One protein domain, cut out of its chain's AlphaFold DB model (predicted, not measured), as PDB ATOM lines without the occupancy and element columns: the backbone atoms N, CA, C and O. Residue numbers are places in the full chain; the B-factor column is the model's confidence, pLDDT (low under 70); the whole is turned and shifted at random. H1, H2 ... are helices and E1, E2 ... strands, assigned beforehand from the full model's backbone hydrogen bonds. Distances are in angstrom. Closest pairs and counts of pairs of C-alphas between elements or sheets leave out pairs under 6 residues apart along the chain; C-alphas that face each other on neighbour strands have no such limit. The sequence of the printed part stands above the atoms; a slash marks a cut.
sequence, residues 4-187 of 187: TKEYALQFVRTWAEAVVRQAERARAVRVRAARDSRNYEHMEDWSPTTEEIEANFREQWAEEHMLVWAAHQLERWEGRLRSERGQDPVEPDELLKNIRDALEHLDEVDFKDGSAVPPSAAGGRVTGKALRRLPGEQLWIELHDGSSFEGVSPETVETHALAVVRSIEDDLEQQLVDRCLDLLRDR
ATOM      1  N   THR A   4     -91.510  40.098  89.345       92.25
ATOM      2  CA  THR A   4     -91.420  40.271  87.886       92.25
ATOM      3  C   THR A   4     -91.665  38.973  87.113       92.25
ATOM      4  O   THR A   4     -92.367  38.980  86.101       92.25
ATOM      5  N   LYS A   5     -91.124  37.842  87.586       92.12
ATOM      6  CA  LYS A   5     -91.314  36.529  86.949       92.12
ATOM      7  C   LYS A   5     -92.757  36.041  87.085       92.12
ATOM      8  O   LYS A   5     -93.269  35.389  86.179       92.12
ATOM      9  N   GLU A   6     -93.405  36.342  88.207       92.25
ATOM     10  CA  GLU A   6     -94.813  36.008  88.445       92.25
ATOM     11  C   GLU A   6     -95.732  36.801  87.506       92.25
ATOM     12  O   GLU A   6     -96.573  36.200  86.836       92.25
ATOM     13  N   TYR A   7     -95.495  38.106  87.346       96.12
ATOM     14  CA  TYR A   7     -96.226  38.925  86.376       96.12
ATOM     15  C   TYR A   7     -95.962  38.516  84.923       96.12
ATOM     16  O   TYR A   7     -96.906  38.428  84.143       96.12
ATOM     17  N   ALA A   8     -94.717  38.208  84.549       95.38
ATOM     18  CA  ALA A   8     -94.410  37.726  83.200       95.38
ATOM     19  C   ALA A   8     -95.182  36.435  82.874       95.38
ATOM     20  O   ALA A   8     -95.794  36.333  81.813       95.38
ATOM     21  N   LEU A   9     -95.240  35.482  83.814       94.81
ATOM     22  CA  LEU A   9     -96.039  34.263  83.659       94.81
ATOM     23  C   LEU A   9     -97.542  34.560  83.565       94.81
ATOM     24  O   LEU A   9     -98.242  33.935  82.769       94.81
ATOM     25  N   GLN A  10     -98.046  35.505  84.363       95.75
ATOM     26  CA  GLN A  10     -99.439  35.935  84.279       95.75
ATOM     27  C   GLN A  10     -99.764  36.515  82.896       95.75
ATOM     28  O   GLN A  10    -100.797  36.162  82.326       95.75
ATOM     29  N   PHE A  11     -98.895  37.356  82.330       97.62
ATOM     30  CA  PHE A  11     -99.108  37.918  80.997       97.62
ATOM     31  C   PHE A  11     -99.026  36.863  79.896       97.62
ATOM     32  O   PHE A  11     -99.867  36.885  79.004       97.62
ATOM     33  N   VAL A  12     -98.103  35.899  79.988       97.25
ATOM     34  CA  VAL A  12     -98.059  34.753  79.063       97.25
ATOM     35  C   VAL A  12     -99.398  34.013  79.048       97.25
ATOM     36  O   VAL A  12     -99.982  33.830  77.987       97.25
ATOM     37  N   ARG A  13     -99.944  33.661  80.220       96.12
ATOM     38  CA  ARG A  13    -101.260  33.001  80.317       96.12
ATOM     39  C   ARG A  13    -102.384  33.866  79.753       96.12
ATOM     40  O   ARG A  13    -103.192  33.390  78.967       96.12
ATOM     41  N   THR A  14    -102.389  35.149  80.114       97.94
ATOM     42  CA  THR A  14    -103.389  36.119  79.645       97.94
ATOM     43  C   THR A  14    -103.428  36.184  78.119       97.94
ATOM     44  O   THR A  14    -104.502  36.152  77.522       97.94
ATOM     45  N   TRP A  15    -102.262  36.258  77.476       98.19
ATOM     46  CA  TRP A  15    -102.180  36.341  76.022       98.19
ATOM     47  C   TRP A  15    -102.404  34.996  75.334       98.19
ATOM     48  O   TRP A  15    -103.008  34.984  74.268       98.19
ATOM     49  N   ALA A  16    -102.031  33.871  75.948       97.75
ATOM     50  CA  ALA A  16    -102.380  32.544  75.443       97.75
ATOM     51  C   ALA A  16    -103.906  32.356  75.379       97.75
ATOM     52  O   ALA A  16    -104.449  32.003  74.332       97.75
ATOM     53  N   GLU A  17    -104.619  32.705  76.454       97.81
ATOM     54  CA  GLU A  17    -106.087  32.704  76.478       97.81
ATOM     55  C   GLU A  17    -106.685  33.662  75.435       97.81
ATOM     56  O   GLU A  17    -107.696  33.347  74.801       97.81
ATOM     57  N   ALA A  18    -106.070  34.836  75.245       98.12
ATOM     58  CA  ALA A  18    -106.502  35.799  74.239       98.12
ATOM     59  C   ALA A  18    -106.335  35.252  72.813       98.12
ATOM     60  O   ALA A  18    -107.261  35.394  72.020       98.12
ATOM     61  N   VAL A  19    -105.216  34.588  72.503       98.19
ATOM     62  CA  VAL A  19    -104.977  33.953  71.196       98.19
ATOM     63  C   VAL A  19    -106.026  32.885  70.915       98.19
ATOM     64  O   VAL A  19    -106.631  32.911  69.847       98.19
ATOM     65  N   VAL A  20    -106.301  31.992  71.870       98.00
ATOM     66  CA  VAL A  20    -107.315  30.937  71.697       98.00
ATOM     67  C   VAL A  20    -108.692  31.544  71.423       98.00
ATOM     68  O   VAL A  20    -109.335  31.206  70.429       98.00
ATOM     69  N   ARG A  21    -109.122  32.507  72.245       98.31
ATOM     70  CA  ARG A  21    -110.413  33.190  72.068       98.31
ATOM     71  C   ARG A  21    -110.498  33.928  70.731       98.31
ATOM     72  O   ARG A  21    -111.551  33.948  70.098       98.31
ATOM     73  N   GLN A  22    -109.409  34.569  70.319       98.00
ATOM     74  CA  GLN A  22    -109.360  35.338  69.083       98.00
ATOM     75  C   GLN A  22    -109.345  34.426  67.850       98.00
ATOM     76  O   GLN A  22    -110.006  34.734  66.861       98.00
ATOM     77  N   ALA A  23    -108.677  33.272  67.924       96.75
ATOM     78  CA  ALA A  23    -108.708  32.250  66.882       96.75
ATOM     79  C   ALA A  23    -110.134  31.727  66.659       96.75
ATOM     80  O   ALA A  23    -110.591  31.638  65.519       96.75
ATOM     81  N   GLU A  24    -110.878  31.466  67.740       96.81
ATOM     82  CA  GLU A  24    -112.289  31.070  67.661       96.81
ATOM     83  C   GLU A  24    -113.158  32.139  66.986       96.81
ATOM     84  O   GLU A  24    -113.975  31.809  66.123       96.81
ATOM     85  N   ARG A  25    -112.964  33.418  67.332       96.31
ATOM     86  CA  ARG A  25    -113.679  34.544  66.707       96.31
ATOM     87  C   ARG A  25    -113.366  34.662  65.221       96.31
ATOM     88  O   ARG A  25    -114.290  34.632  64.410       96.31
ATOM     89  N   ALA A  26    -112.084  34.705  64.861       93.31
ATOM     90  CA  ALA A  26    -111.648  34.790  63.470       93.31
ATOM     91  C   ALA A  26    -112.165  33.602  62.643       93.31
ATOM     92  O   ALA A  26    -112.618  33.765  61.511       93.31
ATOM     93  N   ARG A  27    -112.164  32.387  63.208       94.06
ATOM     94  CA  ARG A  27    -112.748  31.202  62.565       94.06
ATOM     95  C   ARG A  27    -114.260  31.338  62.375       94.06
ATOM     96  O   ARG A  27    -114.762  31.036  61.294       94.06
ATOM     97  N   ALA A  28    -114.993  31.777  63.397       94.62
ATOM     98  CA  ALA A  28    -116.442  31.937  63.316       94.62
ATOM     99  C   ALA A  28    -116.844  32.947  62.230       94.62
ATOM    100  O   ALA A  28    -117.757  32.674  61.446       94.62
ATOM    101  N   VAL A  29    -116.130  34.072  62.145       92.12
ATOM    102  CA  VAL A  29    -116.365  35.095  61.121       92.12
ATOM    103  C   VAL A  29    -116.044  34.567  59.727       92.12
ATOM    104  O   VAL A  29    -116.876  34.718  58.839       92.12
ATOM    105  N   ARG A  30    -114.935  33.842  59.535       89.31
ATOM    106  CA  ARG A  30    -114.618  33.198  58.246       89.31
ATOM    107  C   ARG A  30    -115.668  32.204  57.785       89.31
ATOM    108  O   ARG A  30    -116.082  32.225  56.629       89.31
ATOM    109  N   VAL A  31    -116.134  31.338  58.683       91.19
ATOM    110  CA  VAL A  31    -117.194  30.367  58.364       91.19
ATOM    111  C   VAL A  31    -118.465  31.090  57.922       91.19
ATOM    112  O   VAL A  31    -119.119  30.660  56.968       91.19
ATOM    113  N   ARG A  32    -118.804  32.195  58.595       91.25
ATOM    114  CA  ARG A  32    -119.945  33.040  58.245       91.25
ATOM    115  C   ARG A  32    -119.743  33.721  56.889       91.25
ATOM    116  O   ARG A  32    -120.583  33.541  56.017       91.25
ATOM    117  N   ALA A  33    -118.614  34.395  56.682       87.56
ATOM    118  CA  ALA A  33    -118.273  35.082  55.439       87.56
ATOM    119  C   ALA A  33    -118.265  34.128  54.234       87.56
ATOM    120  O   ALA A  33    -118.887  34.416  53.218       87.56
ATOM    121  N   ALA A  34    -117.669  32.938  54.365       86.56
ATOM    122  CA  ALA A  34    -117.651  31.933  53.303       86.56
ATOM    123  C   ALA A  34    -119.053  31.396  52.969       86.56
ATOM    124  O   ALA A  34    -119.363  31.113  51.810       86.56
ATOM    125  N   ARG A  35    -119.916  31.225  53.976       90.38
ATOM    126  CA  ARG A  35    -121.315  30.840  53.756       90.38
ATOM    127  C   ARG A  35    -122.078  31.955  53.052       90.38
ATOM    128  O   ARG A  35    -122.777  31.678  52.086       90.38
ATOM    129  N   ASP A  36    -121.943  33.181  53.533       89.75
ATOM    130  CA  ASP A  36    -122.687  34.322  53.020       89.75
ATOM    131  C   ASP A  36    -122.222  34.673  51.593       89.75
ATOM    132  O   ASP A  36    -123.058  34.931  50.736       89.75
ATOM    133  N   SER A  37    -120.928  34.529  51.282       86.12
ATOM    134  CA  SER A  37    -120.391  34.643  49.918       86.12
ATOM    135  C   SER A  37    -120.991  33.601  48.971       86.12
ATOM    136  O   SER A  37    -121.439  33.954  47.885       86.12
ATOM    137  N   ARG A  38    -121.074  32.325  49.376       87.56
ATOM    138  CA  ARG A  38    -121.755  31.298  48.563       87.56
ATOM    139  C   ARG A  38    -123.232  31.622  48.371       87.56
ATOM    140  O   ARG A  38    -123.760  31.463  47.281       87.56
ATOM    141  N   ASN A  39    -123.896  32.097  49.423       89.44
ATOM    142  CA  ASN A  39    -125.299  32.490  49.361       89.44
ATOM    143  C   ASN A  39    -125.522  33.686  48.421       89.44
ATOM    144  O   ASN A  39    -126.534  33.726  47.728       89.44
ATOM    145  N   TYR A  40    -124.582  34.633  48.374       86.44
ATOM    146  CA  TYR A  40    -124.613  35.799  47.489       86.44
ATOM    147  C   TYR A  40    -124.617  35.402  46.006       86.44
ATOM    148  O   TYR A  40    -125.367  35.969  45.216       86.44
ATOM    149  N   GLU A  41    -123.853  34.369  45.635       87.38
ATOM    150  CA  GLU A  41    -123.773  33.867  44.255       87.38
ATOM    151  C   GLU A  41    -125.112  33.351  43.708       87.38
ATOM    152  O   GLU A  41    -125.303  33.318  42.492       87.38
ATOM    153  N   HIS A  42    -126.055  32.979  44.579       88.62
ATOM    154  CA  HIS A  42    -127.383  32.544  44.151       88.62
ATOM    155  C   HIS A  42    -128.246  33.692  43.599       88.62
ATOM    156  O   HIS A  42    -129.130  33.419  42.793       88.62
ATOM    157  N   MET A  43    -127.965  34.953  43.965       86.31
ATOM    158  CA  MET A  43    -128.713  36.147  43.528       86.31
ATOM    159  C   MET A  43    -130.235  36.056  43.756       86.31
ATOM    160  O   MET A  43    -131.026  36.534  42.944       86.31
ATOM    161  N   GLU A  44    -130.642  35.430  44.856       91.44
ATOM    162  CA  GLU A  44    -132.041  35.242  45.241       91.44
ATOM    163  C   GLU A  44    -132.468  36.275  46.298       91.44
ATOM    164  O   GLU A  44    -131.635  36.894  46.952       91.44
ATOM    165  N   ASP A  45    -133.771  36.403  46.558       88.00
ATOM    166  CA  ASP A  45    -134.299  37.338  47.572       88.00
ATOM    167  C   ASP A  45    -133.815  37.040  49.008       88.00
ATOM    168  O   ASP A  45    -133.895  37.893  49.892       88.00
ATOM    169  N   TRP A  46    -133.349  35.813  49.263       88.44
ATOM    170  CA  TRP A  46    -132.763  35.390  50.541       88.44
ATOM    171  C   TRP A  46    -131.233  35.509  50.570       88.44
ATOM    172  O   TRP A  46    -130.631  35.278  51.623       88.44
ATOM    173  N   SER A  47    -130.601  35.810  49.433       91.69
ATOM    174  CA  SER A  47    -129.159  36.007  49.349       91.69
ATOM    175  C   SER A  47    -128.759  37.252  50.144       91.69
ATOM    176  O   SER A  47    -129.488  38.245  50.137       91.69
ATOM    177  N   PRO A  48    -127.591  37.231  50.810       90.38
ATOM    178  CA  PRO A  48    -127.019  38.432  51.390       90.38
ATOM    179  C   PRO A  48    -126.919  39.555  50.356       90.38
ATOM    180  O   PRO A  48    -126.757  39.320  49.161       90.38
ATOM    181  N   THR A  49    -126.989  40.785  50.826       91.31
ATOM    182  CA  THR A  49    -126.749  41.992  50.042       91.31
ATOM    183  C   THR A  49    -125.250  42.249  49.890       91.31
ATOM    184  O   THR A  49    -124.432  41.762  50.671       91.31
ATOM    185  N   THR A  50    -124.865  43.072  48.912       87.50
ATOM    186  CA  THR A  50    -123.465  43.503  48.749       87.50
ATOM    187  C   THR A  50    -122.932  44.188  50.013       87.50
ATOM    188  O   THR A  50    -121.809  43.922  50.426       87.50
ATOM    189  N   GLU A  51    -123.759  44.999  50.681       89.88
ATOM    190  CA  GLU A  51    -123.395  45.678  51.931       89.88
ATOM    191  C   GLU A  51    -123.084  44.683  53.064       89.88
ATOM    192  O   GLU A  51    -122.128  44.880  53.818       89.88
ATOM    193  N   GLU A  52    -123.837  43.583  53.158       89.94
ATOM    194  CA  GLU A  52    -123.580  42.511  54.129       89.94
ATOM    195  C   GLU A  52    -122.281  41.754  53.824       89.94
ATOM    196  O   GLU A  52    -121.539  41.411  54.747       89.94
ATOM    197  N   ILE A  53    -121.958  41.536  52.546       88.25
ATOM    198  CA  ILE A  53    -120.686  40.921  52.140       88.25
ATOM    199  C   ILE A  53    -119.499  41.822  52.492       88.25
ATOM    200  O   ILE A  53    -118.525  41.357  53.085       88.25
ATOM    201  N   GLU A  54    -119.589  43.120  52.211       86.44
ATOM    202  CA  GLU A  54    -118.550  44.079  52.591       86.44
ATOM    203  C   GLU A  54    -118.404  44.206  54.114       86.44
ATOM    204  O   GLU A  54    -117.292  44.341  54.631       86.44
ATOM    205  N   ALA A  55    -119.510  44.154  54.862       89.62
ATOM    206  CA  ALA A  55    -119.476  44.151  56.322       89.62
ATOM    207  C   ALA A  55    -118.782  42.898  56.870       89.62
ATOM    208  O   ALA A  55    -117.928  43.012  57.752       89.62
ATOM    209  N   ASN A  56    -119.092  41.727  56.308       88.62
ATOM    210  CA  ASN A  56    -118.425  40.474  56.644       88.62
ATOM    211  C   ASN A  56    -116.918  40.539  56.371       88.62
ATOM    212  O   ASN A  56    -116.142  40.100  57.217       88.62
ATOM    213  N   PHE A  57    -116.501  41.131  55.246       86.19
ATOM    214  CA  PHE A  57    -115.083  41.342  54.951       86.19
ATOM    215  C   PHE A  57    -114.404  42.216  56.005       86.19
ATOM    216  O   PHE A  57    -113.386  41.818  56.560       86.19
ATOM    217  N   ARG A  58    -114.976  43.385  56.329       89.25
ATOM    218  CA  ARG A  58    -114.392  44.298  57.330       89.25
ATOM    219  C   ARG A  58    -114.248  43.638  58.701       89.25
ATOM    220  O   ARG A  58    -113.253  43.867  59.386       89.25
ATOM    221  N   GLU A  59    -115.231  42.835  59.103       91.94
ATOM    222  CA  GLU A  59    -115.167  42.082  60.356       91.94
ATOM    223  C   GLU A  59    -114.092  40.994  60.294       91.94
ATOM    224  O   GLU A  59    -113.263  40.916  61.196       91.94
ATOM    225  N   GLN A  60    -114.050  40.203  59.216       89.19
ATOM    226  CA  GLN A  60    -113.031  39.169  59.028       89.19
ATOM    227  C   GLN A  60    -111.625  39.774  59.081       89.19
ATOM    228  O   GLN A  60    -110.782  39.316  59.853       89.19
ATOM    229  N   TRP A  61    -111.414  40.847  58.320       88.25
ATOM    230  CA  TRP A  61    -110.173  41.606  58.262       88.25
ATOM    231  C   TRP A  61    -109.688  42.035  59.651       88.25
ATOM    232  O   TRP A  61    -108.538  41.811  60.035       88.25
ATOM    233  N   ALA A  62    -110.587  42.628  60.441       92.00
ATOM    234  CA  ALA A  62    -110.271  43.100  61.781       92.00
ATOM    235  C   ALA A  62    -109.954  41.947  62.746       92.00
ATOM    236  O   ALA A  62    -108.979  42.022  63.495       92.00
ATOM    237  N   GLU A  63    -110.747  40.874  62.736       94.25
ATOM    238  CA  GLU A  63    -110.556  39.743  63.650       94.25
ATOM    239  C   GLU A  63    -109.265  38.961  63.342       94.25
ATOM    240  O   GLU A  63    -108.586  38.501  64.265       94.25
ATOM    241  N   GLU A  64    -108.877  38.848  62.070       90.75
ATOM    242  CA  GLU A  64    -107.604  38.239  61.661       90.75
ATOM    243  C   GLU A  64    -106.400  39.102  62.053       90.75
ATOM    244  O   GLU A  64    -105.428  38.592  62.617       90.75
ATOM    245  N   HIS A  65    -106.482  40.419  61.857       92.19
ATOM    246  CA  HIS A  65    -105.455  41.352  62.326       92.19
ATOM    247  C   HIS A  65    -105.283  41.266  63.852       92.19
ATOM    248  O   HIS A  65    -104.163  41.186  64.367       92.19
ATOM    249  N   MET A  66    -106.388  41.207  64.598       95.38
ATOM    250  CA  MET A  66    -106.347  41.051  66.050       95.38
ATOM    251  C   MET A  66    -105.719  39.723  66.492       95.38
ATOM    252  O   MET A  66    -105.039  39.693  67.521       95.38
ATOM    253  N   LEU A  67    -105.896  38.640  65.727       96.06
ATOM    254  CA  LEU A  67    -105.252  37.353  66.006       96.06
ATOM    255  C   LEU A  67    -103.728  37.446  65.888       96.06
ATOM    256  O   LEU A  67    -103.016  36.990  66.785       96.06
ATOM    257  N   VAL A  68    -103.234  38.091  64.827       95.19
ATOM    258  CA  VAL A  68    -101.797  38.333  64.628       95.19
ATOM    259  C   VAL A  68    -101.221  39.150  65.787       95.19
ATOM    260  O   VAL A  68    -100.183  38.789  66.345       95.19
ATOM    261  N   TRP A  69    -101.908  40.214  66.213       96.31
ATOM    262  CA  TRP A  69    -101.468  41.014  67.361       96.31
ATOM    263  C   TRP A  69    -101.451  40.229  68.665       96.31
ATOM    264  O   TRP A  69    -100.494  40.352  69.430       96.31
ATOM    265  N   ALA A  70    -102.482  39.427  68.934       97.88
ATOM    266  CA  ALA A  70    -102.534  38.610  70.140       97.88
ATOM    267  C   ALA A  70    -101.367  37.612  70.188       97.88
ATOM    268  O   ALA A  70    -100.703  37.500  71.220       97.88
ATOM    269  N   ALA A  71    -101.074  36.950  69.063       97.06
ATOM    270  CA  ALA A  71     -99.948  36.025  68.955       97.06
ATOM    271  C   ALA A  71     -98.608  36.746  69.153       97.06
ATOM    272  O   ALA A  71     -97.778  36.306  69.944       97.06
ATOM    273  N   HIS A  72     -98.436  37.920  68.541       96.44
ATOM    274  CA  HIS A  72     -97.235  38.727  68.728       96.44
ATOM    275  C   HIS A  72     -97.017  39.139  70.196       96.44
ATOM    276  O   HIS A  72     -95.896  39.091  70.708       96.44
ATOM    277  N   GLN A  73     -98.076  39.551  70.901       97.31
ATOM    278  CA  GLN A  73     -97.971  39.897  72.321       97.31
ATOM    279  C   GLN A  73     -97.599  38.678  73.169       97.31
ATOM    280  O   GLN A  73     -96.766  38.802  74.070       97.31
ATOM    281  N   LEU A  74     -98.156  37.505  72.859       97.62
ATOM    282  CA  LEU A  74     -97.798  36.253  73.520       97.62
ATOM    283  C   LEU A  74     -96.297  35.952  73.386       97.62
ATOM    284  O   LEU A  74     -95.637  35.763  74.407       97.62
ATOM    285  N   GLU A  75     -95.742  36.004  72.173       96.50
ATOM    286  CA  GLU A  75     -94.305  35.789  71.926       96.50
ATOM    287  C   GLU A  75     -93.423  36.781  72.700       96.50
ATOM    288  O   GLU A  75     -92.393  36.421  73.268       96.50
ATOM    289  N   ARG A  76     -93.834  38.053  72.787       96.00
ATOM    290  CA  ARG A  76     -93.079  39.060  73.550       96.00
ATOM    291  C   ARG A  76     -93.039  38.756  75.044       96.00
ATOM    292  O   ARG A  76     -91.999  38.956  75.680       96.00
ATOM    293  N   TRP A  77     -94.157  38.316  75.615       97.00
ATOM    294  CA  TRP A  77     -94.225  37.967  77.033       97.00
ATOM    295  C   TRP A  77     -93.539  36.637  77.338       97.00
ATOM    296  O   TRP A  77     -92.931  36.511  78.402       97.00
ATOM    297  N   GLU A  78     -93.558  35.693  76.399       95.62
ATOM    298  CA  GLU A  78     -92.788  34.447  76.439       95.62
ATOM    299  C   GLU A  78     -91.286  34.750  76.511       95.62
ATOM    300  O   GLU A  78     -90.629  34.383  77.491       95.62
ATOM    301  N   GLY A  79     -90.778  35.566  75.584       95.00
ATOM    302  CA  GLY A  79     -89.381  35.991  75.578       95.00
ATOM    303  C   GLY A  79     -88.991  36.741  76.856       95.00
ATOM    304  O   GLY A  79     -87.910  36.521  77.414       95.00
ATOM    305  N   ARG A  80     -89.890  37.581  77.396       95.25
ATOM    306  CA  ARG A  80     -89.662  38.227  78.697       95.25
ATOM    307  C   ARG A  80     -89.583  37.201  79.828       95.25
ATOM    308  O   ARG A  80     -88.676  37.294  80.651       95.25
ATOM    309  N   LEU A  81     -90.498  36.237  79.884       94.81
ATOM    310  CA  LEU A  81     -90.517  35.198  80.913       94.81
ATOM    311  C   LEU A  81     -89.252  34.330  80.872       94.81
ATOM    312  O   LEU A  81     -88.698  34.022  81.929       94.81
ATOM    313  N   ARG A  82     -88.772  33.968  79.677       93.62
ATOM    314  CA  ARG A  82     -87.499  33.251  79.494       93.62
ATOM    315  C   ARG A  82     -86.312  34.061  79.995       93.62
ATOM    316  O   ARG A  82     -85.503  33.543  80.762       93.62
ATOM    317  N   SER A  83     -86.257  35.350  79.663       94.12
ATOM    318  CA  SER A  83     -85.209  36.251  80.153       94.12
ATOM    319  C   SER A  83     -85.172  36.309  81.687       94.12
ATOM    320  O   SER A  83     -84.111  36.139  82.285       94.12
ATOM    321  N   GLU A  84     -86.331  36.418  82.348       93.50
ATOM    322  CA  GLU A  84     -86.442  36.366  83.821       93.50
ATOM    323  C   GLU A  84     -86.060  34.997  84.419       93.50
ATOM    324  O   GLU A  84     -85.808  34.870  85.620       93.50
ATOM    325  N   ARG A  85     -86.043  33.945  83.597       91.12
ATOM    326  CA  ARG A  85     -85.589  32.596  83.957       91.12
ATOM    327  C   ARG A  85     -84.114  32.352  83.622       91.12
ATOM    328  O   ARG A  85     -83.622  31.281  83.958       91.12
ATOM    329  N   GLY A  86     -83.421  33.311  83.005       93.00
ATOM    330  CA  GLY A  86     -82.055  33.125  82.508       93.00
ATOM    331  C   GLY A  86     -81.969  32.153  81.327       93.00
ATOM    332  O   GLY A  86     -80.940  31.510  81.150       93.00
ATOM    333  N   GLN A  87     -83.057  32.006  80.569       91.94
ATOM    334  CA  GLN A  87     -83.157  31.156  79.385       91.94
ATOM    335  C   GLN A  87     -82.989  31.996  78.114       91.94
ATOM    336  O   GLN A  87     -83.369  33.171  78.090       91.94
ATOM    337  N   ASP A  88     -82.471  31.378  77.053       90.06
ATOM    338  CA  ASP A  88     -82.389  32.009  75.735       90.06
ATOM    339  C   ASP A  88     -83.793  32.271  75.170       90.06
ATOM    340  O   ASP A  88     -84.677  31.433  75.372       90.06
ATOM    341  N   PRO A  89     -84.028  33.403  74.481       85.00
ATOM    342  CA  PRO A  89     -85.310  33.691  73.841       85.00
ATOM    343  C   PRO A  89     -85.620  32.666  72.742       85.00
ATOM    344  O   PRO A  89     -84.715  32.245  72.021       85.00
ATOM    345  N   VAL A  90     -86.895  32.299  72.583       86.75
ATOM    346  CA  VAL A  90     -87.339  31.553  71.396       86.75
ATOM    347  C   VAL A  90     -87.361  32.507  70.210       86.75
ATOM    348  O   VAL A  90     -87.715  33.683  70.345       86.75
ATOM    349  N   GLU A  91     -86.941  32.017  69.047       89.62
ATOM    350  CA  GLU A  91     -87.083  32.779  67.814       89.62
ATOM    351  C   GLU A  91     -88.578  32.953  67.493       89.62
ATOM    352  O   GLU A  91     -89.303  31.959  67.470       89.62
ATOM    353  N   PRO A  92     -89.058  34.191  67.264       91.12
ATOM    354  CA  PRO A  92     -90.449  34.421  66.890       91.12
ATOM    355  C   PRO A  92     -90.811  33.698  65.594       91.12
ATOM    356  O   PRO A  92     -89.967  33.566  64.704       91.12
ATOM    357  N   ASP A  93     -92.081  33.334  65.447       94.00
ATOM    358  CA  ASP A  93     -92.607  32.790  64.204       94.00
ATOM    359  C   ASP A  93     -92.426  33.811  63.065       94.00
ATOM    360  O   ASP A  93     -92.955  34.929  63.095       94.00
ATOM    361  N   GLU A  94     -91.631  33.445  62.056       92.19
ATOM    362  CA  GLU A  94     -91.255  34.370  60.984       92.19
ATOM    363  C   GLU A  94     -92.458  34.847  60.169       92.19
ATOM    364  O   GLU A  94     -92.493  36.009  59.750       92.19
ATOM    365  N   LEU A  95     -93.453  33.980  59.955       90.25
ATOM    366  CA  LEU A  95     -94.648  34.319  59.193       90.25
ATOM    367  C   LEU A  95     -95.481  35.346  59.959       90.25
ATOM    368  O   LEU A  95     -95.782  36.411  59.417       90.25
ATOM    369  N   LEU A  96     -95.804  35.067  61.225       92.31
ATOM    370  CA  LEU A  96     -96.582  35.983  62.065       92.31
ATOM    371  C   LEU A  96     -95.873  37.324  62.245       92.31
ATOM    372  O   LEU A  96     -96.511  38.377  62.192       92.31
ATOM    373  N   LYS A  97     -94.547  37.303  62.395       92.69
ATOM    374  CA  LYS A  97     -93.734  38.513  62.466       92.69
ATOM    375  C   LYS A  97     -93.824  39.343  61.187       92.69
ATOM    376  O   LYS A  97     -94.042  40.547  61.280       92.69
ATOM    377  N   ASN A  98     -93.669  38.728  60.015       90.25
ATOM    378  CA  ASN A  98     -93.740  39.449  58.741       90.25
ATOM    379  C   ASN A  98     -95.140  40.032  58.504       90.25
ATOM    380  O   ASN A  98     -95.253  41.173  58.062       90.25
ATOM    381  N   ILE A  99     -96.190  39.281  58.849       90.56
ATOM    382  CA  ILE A  99     -97.576  39.755  58.771       90.56
ATOM    383  C   ILE A  99     -97.802  40.931  59.725       90.56
ATOM    384  O   ILE A  99     -98.333  41.955  59.307       90.56
ATOM    385  N   ARG A 100     -97.352  40.837  60.983       92.94
ATOM    386  CA  ARG A 100     -97.465  41.944  61.943       92.94
ATOM    387  C   ARG A 100     -96.717  43.179  61.464       92.94
ATOM    388  O   ARG A 100     -97.286  44.260  61.514       92.94
ATOM    389  N   ASP A 101     -95.478  43.027  60.998       90.88
ATOM    390  CA  ASP A 101     -94.683  44.144  60.476       90.88
ATOM    391  C   ASP A 101     -95.395  44.806  59.276       90.88
ATOM    392  O   ASP A 101     -95.375  46.025  59.141       90.88
ATOM    393  N   ALA A 102     -96.050  44.025  58.410       88.69
ATOM    394  CA  ALA A 102     -96.819  44.566  57.291       88.69
ATOM    395  C   ALA A 102     -98.075  45.324  57.749       88.69
ATOM    396  O   ALA A 102     -98.371  46.391  57.218       88.69
ATOM    397  N   LEU A 103     -98.791  44.795  58.743       89.94
ATOM    398  CA  LEU A 103     -99.990  45.418  59.306       89.94
ATOM    399  C   LEU A 103     -99.675  46.681  60.119       89.94
ATOM    400  O   LEU A 103    -100.424  47.652  60.058       89.94
ATOM    401  N   GLU A 104     -98.566  46.681  60.863       90.38
ATOM    402  CA  GLU A 104     -98.093  47.815  61.669       90.38
ATOM    403  C   GLU A 104     -97.750  49.034  60.808       90.38
ATOM    404  O   GLU A 104     -97.946  50.159  61.253       90.38
ATOM    405  N   HIS A 105     -97.278  48.802  59.583       87.06
ATOM    406  CA  HIS A 105     -96.878  49.845  58.639       87.06
ATOM    407  C   HIS A 105     -97.873  50.036  57.487       87.06
ATOM    408  O   HIS A 105     -97.528  50.632  56.466       87.06
ATOM    409  N   LEU A 106     -99.100  49.519  57.613       86.31
ATOM    410  CA  LEU A 106    -100.108  49.563  56.551       86.31
ATOM    411  C   LEU A 106    -100.521  50.998  56.173       86.31
ATOM    412  O   LEU A 106    -100.983  51.233  55.064       86.31
ATOM    413  N   ASP A 107    -100.354  51.969  57.066       85.88
ATOM    414  CA  ASP A 107    -100.644  53.388  56.833       85.88
ATOM    415  C   ASP A 107     -99.572  54.115  56.002       85.88
ATOM    416  O   ASP A 107     -99.788  55.238  55.546       85.88
ATOM    417  N   GLU A 108     -98.426  53.475  55.775       84.31
ATOM    418  CA  GLU A 108     -97.268  54.058  55.096       84.31
ATOM    419  C   GLU A 108     -97.042  53.493  53.669       84.31
ATOM    420  O   GLU A 108     -96.049  53.827  53.012       84.31
ATOM    421  N   VAL A 109     -97.923  52.611  53.182       85.12
ATOM    422  CA  VAL A 109     -97.779  51.890  51.898       85.12
ATOM    423  C   VAL A 109     -98.603  52.520  50.770       85.12
ATOM    424  O   VAL A 109     -99.468  53.362  51.007       85.12
ATOM    425  N   ASP A 110     -98.335  52.111  49.527       87.44
ATOM    426  CA  ASP A 110     -99.168  52.494  48.382       87.44
ATOM    427  C   ASP A 110    -100.368  51.529  48.281       87.44
ATOM    428  O   ASP A 110    -100.246  50.341  48.579       87.44
ATOM    429  N   PHE A 111    -101.519  52.015  47.807       87.81
ATOM    430  CA  PHE A 111    -102.698  51.184  47.534       87.81
ATOM    431  C   PHE A 111    -102.962  51.102  46.034       87.81
ATOM    432  O   PHE A 111    -103.024  52.127  45.349       87.81
ATOM    433  N   LYS A 112    -103.116  49.884  45.515       86.62
ATOM    434  CA  LYS A 112    -103.325  49.631  44.092       86.62
ATOM    435  C   LYS A 112    -104.168  48.376  43.883       86.62
ATOM    436  O   LYS A 112    -103.850  47.337  44.443       86.62
ATOM    437  N   ASP A 113    -105.200  48.485  43.045       84.50
ATOM    438  CA  ASP A 113    -106.042  47.365  42.596       84.50
ATOM    439  C   ASP A 113    -106.595  46.496  43.751       84.50
ATOM    440  O   ASP A 113    -106.611  45.273  43.658       84.50
ATOM    441  N   GLY A 114    -107.022  47.126  44.853       81.62
ATOM    442  CA  GLY A 114    -107.553  46.422  46.029       81.62
ATOM    443  C   GLY A 114    -106.492  45.811  46.956       81.62
ATOM    444  O   GLY A 114    -106.841  45.089  47.889       81.62
ATOM    445  N   SER A 115    -105.211  46.132  46.745       84.62
ATOM    446  CA  SER A 115    -104.084  45.667  47.563       84.62
ATOM    447  C   SER A 115    -103.251  46.809  48.135       84.62
ATOM    448  O   SER A 115    -103.060  47.854  47.510       84.62
ATOM    449  N   ALA A 116    -102.677  46.572  49.309       86.25
ATOM    450  CA  ALA A 116    -101.532  47.297  49.829       86.25
ATOM    451  C   ALA A 116    -100.242  46.745  49.205       86.25
ATOM    452  O   ALA A 116     -99.957  45.549  49.301       86.25
ATOM    453  N   VAL A 117     -99.457  47.622  48.582       87.25
ATOM    454  CA  VAL A 117     -98.229  47.281  47.853       87.25
ATOM    455  C   VAL A 117     -97.044  48.127  48.331       87.25
ATOM    456  O   VAL A 117     -97.226  49.246  48.820       87.25
ATOM    457  N   PRO A 118     -95.795  47.637  48.200       83.56
ATOM    458  CA  PRO A 118     -94.621  48.399  48.600       83.56
ATOM    459  C   PRO A 118     -94.572  49.764  47.890       83.56
ATOM    460  O   PRO A 118     -94.775  49.811  46.674       83.56
ATOM    461  N   PRO A 119     -94.228  50.859  48.598       79.62
ATOM    462  CA  PRO A 119     -94.229  52.189  48.014       79.62
ATOM    463  C   PRO A 119     -93.272  52.293  46.823       79.62
ATOM    464  O   PRO A 119     -92.138  51.799  46.845       79.62
ATOM    465  N   SER A 120     -93.740  52.971  45.781       69.06
ATOM    466  CA  SER A 120     -93.049  53.152  44.501       69.06
ATOM    467  C   SER A 120     -91.870  54.140  44.563       69.06
ATOM    468  O   SER A 120     -90.950  54.066  43.744       69.06
ATOM    469  N   ALA A 121     -91.848  55.045  45.550       60.97
ATOM    470  CA  ALA A 121     -90.815  56.069  45.711       60.97
ATOM    471  C   ALA A 121     -89.680  55.648  46.671       60.97
ATOM    472  O   ALA A 121     -89.900  55.096  47.748       60.97
ATOM    473  N   ALA A 122     -88.437  56.010  46.323       54.47
ATOM    474  CA  ALA A 122     -87.201  55.634  47.029       54.47
ATOM    475  C   ALA A 122     -87.071  56.129  48.495       54.47
ATOM    476  O   ALA A 122     -86.097  55.783  49.167       54.47
ATOM    477  N   GLY A 123     -88.026  56.922  48.998       51.44
ATOM    478  CA  GLY A 123     -88.056  57.435  50.374       51.44
ATOM    479  C   GLY A 123     -88.559  56.438  51.430       51.44
ATOM    480  O   GLY A 123     -88.219  56.591  52.597       51.44
ATOM    481  N   GLY A 124     -89.293  55.389  51.035       51.19
ATOM    482  CA  GLY A 124     -89.934  54.412  51.940       51.19
ATOM    483  C   GLY A 124     -89.141  53.117  52.159       51.19
ATOM    484  O   GLY A 124     -89.704  52.023  52.170       51.19
ATOM    485  N   ARG A 125     -87.806  53.205  52.259       54.94
ATOM    486  CA  ARG A 125     -86.892  52.041  52.195       54.94
ATOM    487  C   ARG A 125     -87.104  51.000  53.311       54.94
ATOM    488  O   ARG A 125     -86.713  49.849  53.134       54.94
ATOM    489  N   VAL A 126     -87.682  51.403  54.445       56.44
ATOM    490  CA  VAL A 126     -88.007  50.517  55.580       56.44
ATOM    491  C   VAL A 126     -89.423  49.957  55.436       56.44
ATOM    492  O   VAL A 126     -89.597  48.746  55.524       56.44
ATOM    493  N   THR A 127     -90.392  50.806  55.104       58.38
ATOM    494  CA  THR A 127     -91.816  50.478  54.996       58.38
ATOM    495  C   THR A 127     -92.110  49.396  53.955       58.38
ATOM    496  O   THR A 127     -92.747  48.386  54.242       58.38
ATOM    497  N   GLY A 128     -91.541  49.517  52.750       66.88
ATOM    498  CA  GLY A 128     -91.733  48.507  51.703       66.88
ATOM    499  C   GLY A 128     -91.066  47.163  51.999       66.88
ATOM    500  O   GLY A 128     -91.291  46.202  51.271       66.88
ATOM    501  N   LYS A 129     -90.215  47.073  53.029       77.19
ATOM    502  CA  LYS A 129     -89.488  45.843  53.358       77.19
ATOM    503  C   LYS A 129     -90.391  44.801  54.015       77.19
ATOM    504  O   LYS A 129     -90.149  43.618  53.806       77.19
ATOM    505  N   ALA A 130     -91.379  45.228  54.802       78.19
ATOM    506  CA  ALA A 130     -92.304  44.323  55.476       78.19
ATOM    507  C   ALA A 130     -93.216  43.619  54.463       78.19
ATOM    508  O   ALA A 130     -93.218  42.393  54.405       78.19
ATOM    509  N   LEU A 131     -93.860  44.382  53.569       81.00
ATOM    510  CA  LEU A 131     -94.676  43.822  52.485       81.00
ATOM    511  C   LEU A 131     -93.874  42.897  51.559       81.00
ATOM    512  O   LEU A 131     -94.323  41.798  51.274       81.00
ATOM    513  N   ARG A 132     -92.638  43.259  51.181       83.94
ATOM    514  CA  ARG A 132     -91.760  42.401  50.348       83.94
ATOM    515  C   ARG A 132     -91.371  41.062  50.987       83.94
ATOM    516  O   ARG A 132     -90.778  40.222  50.319       83.94
ATOM    517  N   ARG A 133     -91.594  40.886  52.291       85.38
ATOM    518  CA  ARG A 133     -91.351  39.618  52.998       85.38
ATOM    519  C   ARG A 133     -92.595  38.746  53.076       85.38
ATOM    520  O   ARG A 133     -92.478  37.588  53.472       85.38
ATOM    521  N   LEU A 134     -93.760  39.289  52.730       82.75
ATOM    522  CA  LEU A 134     -94.965  38.497  52.585       82.75
ATOM    523  C   LEU A 134     -94.896  37.680  51.293       82.75
ATOM    524  O   LEU A 134     -94.343  38.150  50.292       82.75
ATOM    525  N   PRO A 135     -95.489  36.478  51.277       77.00
ATOM    526  CA  PRO A 135     -95.832  35.820  50.024       77.00
ATOM    527  C   PRO A 135     -96.666  36.768  49.143       77.00
ATOM    528  O   PRO A 135     -97.449  37.566  49.647       77.00
ATOM    529  N   GLY A 136     -96.413  36.771  47.832       77.19
ATOM    530  CA  GLY A 136     -97.058  37.703  46.890       77.19
ATOM    531  C   GLY A 136     -96.596  39.167  46.977       77.19
ATOM    532  O   GLY A 136     -96.938  39.959  46.110       77.19
ATOM    533  N   GLU A 137     -95.779  39.532  47.971       84.44
ATOM    534  CA  GLU A 137     -95.308  40.903  48.227       84.44
ATOM    535  C   GLU A 137     -96.425  41.948  48.434       84.44
ATOM    536  O   GLU A 137     -96.176  43.151  48.318       84.44
ATOM    537  N   GLN A 138     -97.645  41.513  48.760       83.25
ATOM    538  CA  GLN A 138     -98.800  42.392  48.923       83.25
ATOM    539  C   GLN A 138     -99.818  41.846  49.926       83.25
ATOM    540  O   GLN A 138     -99.758  40.695  50.364       83.25
ATOM    541  N   LEU A 139    -100.756  42.708  50.304       83.12
ATOM    542  CA  LEU A 139    -101.784  42.427  51.293       83.12
ATOM    543  C   LEU A 139    -103.134  42.910  50.754       83.12
ATOM    544  O   LEU A 139    -103.249  44.063  50.340       83.12
ATOM    545  N   TRP A 140    -104.134  42.032  50.719       80.62
ATOM    546  CA  TRP A 140    -105.445  42.343  50.147       80.62
ATOM    547  C   TRP A 140    -106.224  43.229  51.111       80.62
ATOM    548  O   TRP A 140    -106.355  42.885  52.270       80.62
ATOM    549  N   ILE A 141    -106.737  44.371  50.663       77.88
ATOM    550  CA  ILE A 141    -107.543  45.282  51.502       77.88
ATOM    551  C   ILE A 141    -109.009  45.337  51.068       77.88
ATOM    552  O   ILE A 141    -109.805  46.088  51.630       77.88
ATOM    553  N   GLU A 142    -109.362  44.529  50.074       74.12
ATOM    554  CA  GLU A 142    -110.708  44.344  49.550       74.12
ATOM    555  C   GLU A 142    -111.042  42.851  49.492       74.12
ATOM    556  O   GLU A 142    -110.166  41.994  49.622       74.12
ATOM    557  N   LEU A 143    -112.326  42.539  49.298       65.00
ATOM    558  CA  LEU A 143    -112.813  41.169  49.200       65.00
ATOM    559  C   LEU A 143    -112.154  40.459  48.004       65.00
ATOM    560  O   LEU A 143    -112.582  40.612  46.859       65.00
ATOM    561  N   HIS A 144    -111.139  39.647  48.279       64.50
ATOM    562  CA  HIS A 144    -110.497  38.791  47.295       64.50
ATOM    563  C   HIS A 144    -110.474  37.363  47.822       64.50
ATOM    564  O   HIS A 144    -110.035  37.157  48.944       64.50
ATOM    565  N   ASP A 145    -111.064  36.432  47.059       62.50
ATOM    566  CA  ASP A 145    -111.046  34.962  47.220       62.50
ATOM    567  C   ASP A 145    -111.164  34.345  48.639       62.50
ATOM    568  O   ASP A 145    -110.965  33.144  48.819       62.50
ATOM    569  N   GLY A 146    -111.579  35.129  49.638       59.50
ATOM    570  CA  GLY A 146    -111.619  34.752  51.049       59.50
ATOM    571  C   GLY A 146    -110.287  34.900  51.796       59.50
ATOM    572  O   GLY A 146    -110.262  34.590  52.991       59.50
ATOM    573  N   SER A 147    -109.207  35.361  51.148       60.00
ATOM    574  CA  SER A 147    -107.892  35.553  51.772       60.00
ATOM    575  C   SER A 147    -107.581  37.025  52.076       60.00
ATOM    576  O   SER A 147    -107.821  37.923  51.275       60.00
ATOM    577  N   SER A 148    -107.013  37.271  53.258       63.22
ATOM    578  CA  SER A 148    -106.559  38.606  53.682       63.22
ATOM    579  C   SER A 148    -105.123  38.922  53.229       63.22
ATOM    580  O   SER A 148    -104.695  40.072  53.142       63.22
ATOM    581  N   PHE A 149    -104.340  37.892  52.924       63.06
ATOM    582  CA  PHE A 149    -102.927  38.007  52.587       63.06
ATOM    583  C   PHE A 149    -102.663  37.176  51.340       63.06
ATOM    584  O   PHE A 149    -103.057  36.009  51.281       63.06
ATOM    585  N   GLU A 150    -101.986  37.743  50.343       63.41
ATOM    586  CA  GLU A 150    -101.693  36.971  49.142       63.41
ATOM    587  C   GLU A 150    -100.804  35.773  49.485       63.41
ATOM    588  O   GLU A 150     -99.765  35.900  50.127       63.41
ATOM    589  N   GLY A 151    -101.240  34.574  49.101       63.41
ATOM    590  CA  GLY A 151    -100.491  33.345  49.357       63.41
ATOM    591  C   GLY A 151    -100.436  32.899  50.825       63.41
ATOM    592  O   GLY A 151     -99.790  31.888  51.100       63.41
ATOM    593  N   VAL A 152    -101.117  33.581  51.755       74.81
ATOM    594  CA  VAL A 152    -101.278  33.119  53.142       74.81
ATOM    595  C   VAL A 152    -102.758  33.017  53.462       74.81
ATOM    596  O   VAL A 152    -103.460  34.017  53.605       74.81
ATOM    597  N   SER A 153    -103.240  31.782  53.606       81.06
ATOM    598  CA  SER A 153    -104.630  31.574  53.983       81.06
ATOM    599  C   SER A 153    -104.841  31.971  55.453       81.06
ATOM    600  O   SER A 153    -103.951  31.776  56.292       81.06
ATOM    601  N   PRO A 154    -106.022  32.487  55.817       83.50
ATOM    602  CA  PRO A 154    -106.339  32.765  57.212       83.50
ATOM    603  C   PRO A 154    -106.213  31.548  58.147       83.50
ATOM    604  O   PRO A 154    -105.895  31.685  59.329       83.50
ATOM    605  N   GLU A 155    -106.424  30.332  57.631       88.81
ATOM    606  CA  GLU A 155    -106.210  29.074  58.361       88.81
ATOM    607  C   GLU A 155    -104.732  28.862  58.685       88.81
ATOM    608  O   GLU A 155    -104.410  28.335  59.753       88.81
ATOM    609  N   THR A 156    -103.827  29.273  57.794       90.31
ATOM    610  CA  THR A 156    -102.389  29.258  58.061       90.31
ATOM    611  C   THR A 156    -102.058  30.192  59.221       90.31
ATOM    612  O   THR A 156    -101.415  29.754  60.172       90.31
ATOM    613  N   VAL A 157    -102.559  31.433  59.215       90.12
ATOM    614  CA  VAL A 157    -102.338  32.387  60.322       90.12
ATOM    615  C   VAL A 157    -102.832  31.814  61.650       90.12
ATOM    616  O   VAL A 157    -102.105  31.814  62.643       90.12
ATOM    617  N   GLU A 158    -104.043  31.252  61.662       93.75
ATOM    618  CA  GLU A 158    -104.601  30.586  62.839       93.75
ATOM    619  C   GLU A 158    -103.737  29.410  63.312       93.75
ATOM    620  O   GLU A 158    -103.469  29.269  64.506       93.75
ATOM    621  N   THR A 159    -103.283  28.568  62.383       95.38
ATOM    622  CA  THR A 159    -102.462  27.391  62.691       95.38
ATOM    623  C   THR A 159    -101.161  27.787  63.375       95.38
ATOM    624  O   THR A 159    -100.807  27.176  64.389       95.38
ATOM    625  N   HIS A 160    -100.487  28.813  62.852       95.19
ATOM    626  CA  HIS A 160     -99.255  29.353  63.421       95.19
ATOM    627  C   HIS A 160     -99.508  30.000  64.790       95.19
ATOM    628  O   HIS A 160     -98.822  29.672  65.756       95.19
ATOM    629  N   ALA A 161    -100.556  30.820  64.934       94.88
ATOM    630  CA  ALA A 161    -100.899  31.443  66.215       94.88
ATOM    631  C   ALA A 161    -101.176  30.401  67.316       94.88
ATOM    632  O   ALA A 161    -100.673  30.511  68.434       94.88
ATOM    633  N   LEU A 162    -101.925  29.341  66.996       96.50
ATOM    634  CA  LEU A 162    -102.183  28.246  67.934       96.50
ATOM    635  C   LEU A 162    -100.947  27.364  68.174       96.50
ATOM    636  O   LEU A 162    -100.864  26.716  69.215       96.50
ATOM    637  N   ALA A 163     -99.993  27.308  67.241       95.62
ATOM    638  CA  ALA A 163     -98.730  26.601  67.446       95.62
ATOM    639  C   ALA A 163     -97.860  27.295  68.501       95.62
ATOM    640  O   ALA A 163     -97.291  26.604  69.344       95.62
ATOM    641  N   VAL A 164     -97.838  28.634  68.516       93.19
ATOM    642  CA  VAL A 164     -97.170  29.413  69.572       93.19
ATOM    643  C   VAL A 164     -97.760  29.078  70.944       93.19
ATOM    644  O   VAL A 164     -97.013  28.813  71.882       93.19
ATOM    645  N   VAL A 165     -99.094  29.019  71.063       95.25
ATOM    646  CA  VAL A 165     -99.761  28.637  72.322       95.25
ATOM    647  C   VAL A 165     -99.323  27.245  72.777       95.25
ATOM    648  O   VAL A 165     -98.849  27.106  73.902       95.25
ATOM    649  N   ARG A 166     -99.411  26.239  71.894       95.00
ATOM    650  CA  ARG A 166     -99.029  24.853  72.219       95.00
ATOM    651  C   ARG A 166     -97.575  24.746  72.672       95.00
ATOM    652  O   ARG A 166     -97.307  24.141  73.699       95.00
ATOM    653  N   SER A 167     -96.655  25.393  71.956       92.00
ATOM    654  CA  SER A 167     -95.232  25.381  72.317       92.00
ATOM    655  C   SER A 167     -94.983  25.933  73.722       92.00
ATOM    656  O   SER A 167     -94.116  25.439  74.434       92.00
ATOM    657  N   ILE A 168     -95.733  26.958  74.129       91.50
ATOM    658  CA  ILE A 168     -95.607  27.562  75.459       91.50
ATOM    659  C   ILE A 168     -96.210  26.660  76.533       91.50
ATOM    660  O   ILE A 168     -95.655  26.558  77.627       91.50
ATOM    661  N   GLU A 169     -97.354  26.037  76.253       90.75
ATOM    662  CA  GLU A 169     -97.984  25.079  77.164       90.75
ATOM    663  C   GLU A 169     -97.058  23.890  77.432       90.75
ATOM    664  O   GLU A 169     -96.797  23.591  78.600       90.75
ATOM    665  N   ASP A 170     -96.477  23.311  76.378       90.56
ATOM    666  CA  ASP A 170     -95.512  22.210  76.460       90.56
ATOM    667  C   ASP A 170     -94.277  22.611  77.294       90.56
ATOM    668  O   ASP A 170     -93.874  21.901  78.221       90.56
ATOM    669  N   ASP A 171     -93.714  23.799  77.039       87.81
ATOM    670  CA  ASP A 171     -92.570  24.333  77.788       87.81
ATOM    671  C   ASP A 171     -92.889  24.555  79.278       87.81
ATOM    672  O   ASP A 171     -92.032  24.365  80.152       87.81
ATOM    673  N   LEU A 172     -94.109  24.995  79.598       88.62
ATOM    674  CA  LEU A 172     -94.553  25.191  80.978       88.62
ATOM    675  C   LEU A 172     -94.815  23.859  81.688       88.62
ATOM    676  O   LEU A 172     -94.488  23.745  82.873       88.62
ATOM    677  N   GLU A 173     -95.375  22.868  80.994       88.75
ATOM    678  CA  GLU A 173     -95.597  21.523  81.526       88.75
ATOM    679  C   GLU A 173     -94.269  20.822  81.825       88.75
ATOM    680  O   GLU A 173     -94.063  20.358  82.952       88.75
ATOM    681  N   GLN A 174     -93.326  20.831  80.879       86.38
ATOM    682  CA  GLN A 174     -92.013  20.212  81.061       86.38
ATOM    683  C   GLN A 174     -91.284  20.780  82.289       86.38
ATOM    684  O   GLN A 174     -90.739  20.034  83.100       86.38
ATOM    685  N   GLN A 175     -91.359  22.096  82.510       83.38
ATOM    686  CA  GLN A 175     -90.759  22.729  83.689       83.38
ATOM    687  C   GLN A 175     -91.408  22.307  85.012       83.38
ATOM    688  O   GLN A 175     -90.734  22.251  86.047       83.38
ATOM    689  N   LEU A 176     -92.718  22.046  85.016       84.56
ATOM    690  CA  LEU A 176     -93.402  21.522  86.199       84.56
ATOM    691  C   LEU A 176     -92.954  20.089  86.495       84.56
ATOM    692  O   LEU A 176     -92.739  19.758  87.664       84.56
ATOM    693  N   VAL A 177     -92.772  19.271  85.455       85.50
ATOM    694  CA  VAL A 177     -92.257  17.901  85.566       85.50
ATOM    695  C   VAL A 177     -90.831  17.900  86.113       85.50
ATOM    696  O   VAL A 177     -90.579  17.241  87.122       85.50
ATOM    697  N   ASP A 178     -89.925  18.685  85.525       84.19
ATOM    698  CA  ASP A 178     -88.518  18.760  85.942       84.19
ATOM    699  C   ASP A 178     -88.396  19.154  87.417       84.19
ATOM    700  O   ASP A 178     -87.726  18.489  88.207       84.19
ATOM    701  N   ARG A 179     -89.154  20.173  87.837       81.00
ATOM    702  CA  ARG A 179     -89.172  20.619  89.233       81.00
ATOM    703  C   ARG A 179     -89.713  19.554  90.189       81.00
ATOM    704  O   ARG A 179     -89.242  19.458  91.321       81.00
ATOM    705  N   CYS A 180     -90.714  18.776  89.773       80.44
ATOM    706  CA  CYS A 180     -91.212  17.656  90.573       80.44
ATOM    707  C   CYS A 180     -90.157  16.551  90.713       80.44
ATOM    708  O   CYS A 180     -90.000  16.002  91.804       80.44
ATOM    709  N   LEU A 181     -89.428  16.237  89.639       86.69
ATOM    710  CA  LEU A 181     -88.371  15.225  89.648       86.69
ATOM    711  C   LEU A 181     -87.195  15.624  90.543       86.69
ATOM    712  O   LEU A 181     -86.711  14.783  91.299       86.69
ATOM    713  N   ASP A 182     -86.781  16.891  90.520       85.06
ATOM    714  CA  ASP A 182     -85.719  17.398  91.398       85.06
ATOM    715  C   ASP A 182     -86.106  17.265  92.879       85.06
ATOM    716  O   ASP A 182     -85.353  16.718  93.682       85.06
ATOM    717  N   LEU A 183     -87.344  17.632  93.235       84.44
ATOM    718  CA  LEU A 183     -87.863  17.476  94.602       84.44
ATOM    719  C   LEU A 183     -87.943  16.015  95.073       84.44
ATOM    720  O   LEU A 183     -87.925  15.762  96.279       84.44
ATOM    721  N   LEU A 184     -88.089  15.066  94.147       85.38
ATOM    722  CA  LEU A 184     -88.090  13.633  94.445       85.38
ATOM    723  C   LEU A 184     -86.674  13.048  94.545       85.38
ATOM    724  O   LEU A 184     -86.509  12.038  95.219       85.38
ATOM    725  N   ARG A 185     -85.675  13.656  93.891       81.19
ATOM    726  CA  ARG A 185     -84.258  13.251  93.953       81.19
ATOM    727  C   ARG A 185     -83.536  13.770  95.196       81.19
ATOM    728  O   ARG A 185     -82.608  13.117  95.657       81.19
ATOM    729  N   ASP A 186     -83.983  14.898  95.741       72.81
ATOM    730  CA  ASP A 186     -83.438  15.507  96.963       72.81
ATOM    731  C   ASP A 186     -84.011  14.898  98.268       72.81
ATOM    732  O   ASP A 186     -83.852  15.468  99.353       72.81
ATOM    733  N   ARG A 187     -84.694  13.747  98.183       53.62
ATOM    734  CA  ARG A 187     -85.220  12.961  99.313       53.62
ATOM    735  C   ARG A 187     -84.540  11.603  99.406       53.62
ATOM    736  O   ARG A 187     -84.333  11.161 100.559       53.62
TER     737      ARG A 187
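AT A GLANCE: This is residues 4 to 187 of the 187 residues of an uncharacterized protein of Streptomyces sp. CB01881 (UniProt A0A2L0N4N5). A long helical hairpin, H1 and H2, forms a three-helix bundle with H5, which packs on it with residues 154 to 168, while residues 173 to 187, of which 173 to 185 belong to H5, stick out at the far end. On the side of H2, a small head holds H3, packed steeply on H2, then H4 and the strand hairpin E1 and E2. The printed part has 184 residues, mostly helix, with five named helices and two named strands in the order H1 H2 H3 E1 E2 H4 H5; the sheet, E1 - E2, is antiparallel. The whole is loose, with a radius of gyration of the C-alphas of 20.2 A, and flat, spanning 74 by 48 by 24 A.

IN THESE COORDINATES: Find C-alpha 4 at (-91.420, 40.271, 87.886); from there H1 runs 54.7 A to residue 41. H2, residues 50 to 84, runs 51.5 A. Next come H3, residues 94 to 104, E1, residues 110 to 112, E2, residues 115 to 117, and H4, residues 127 to 131. H5, residues 154 to 185, runs 47.1 A to C-alpha 185 at (-84.258, 13.251, 93.953).

HOW THE PARTS SIT: Look at the C-alphas of Trp 15 and Leu 74, 5.0 A apart, the closest where H1 and H2 touch, at a shallow tilt of 20 degrees, opposite ways. H5 touches H2 closest at C-alphas 161 and 71, 5.4 A, and H1 at 165 and 16, 5.6 A. H3 touches H2 at a steep tilt of 61 degrees, closest at C-alphas 100 and 68, 6.2 A. H4 touches H3 at C-alphas 130 and 102, 4.9 A. In the hairpin E1 and E2, N 112 and O 115 are 2.8 A apart, within hydrogen-bond range. Every O i to N i+4 pair is within range in H1, H2, H3 and H5; H4 has 0 of 1, and 1 of 2 O i to N i+3 pairs.

THE WHOLE: The C-alphas of Asp 45 and Arg 187 are the two farthest apart, 75.4 A. The printed part has no cut. The link from H4 to H5, 22 residues, is long. Confidence is under 70 at residues 120 to 128, 143 to 151 and 187.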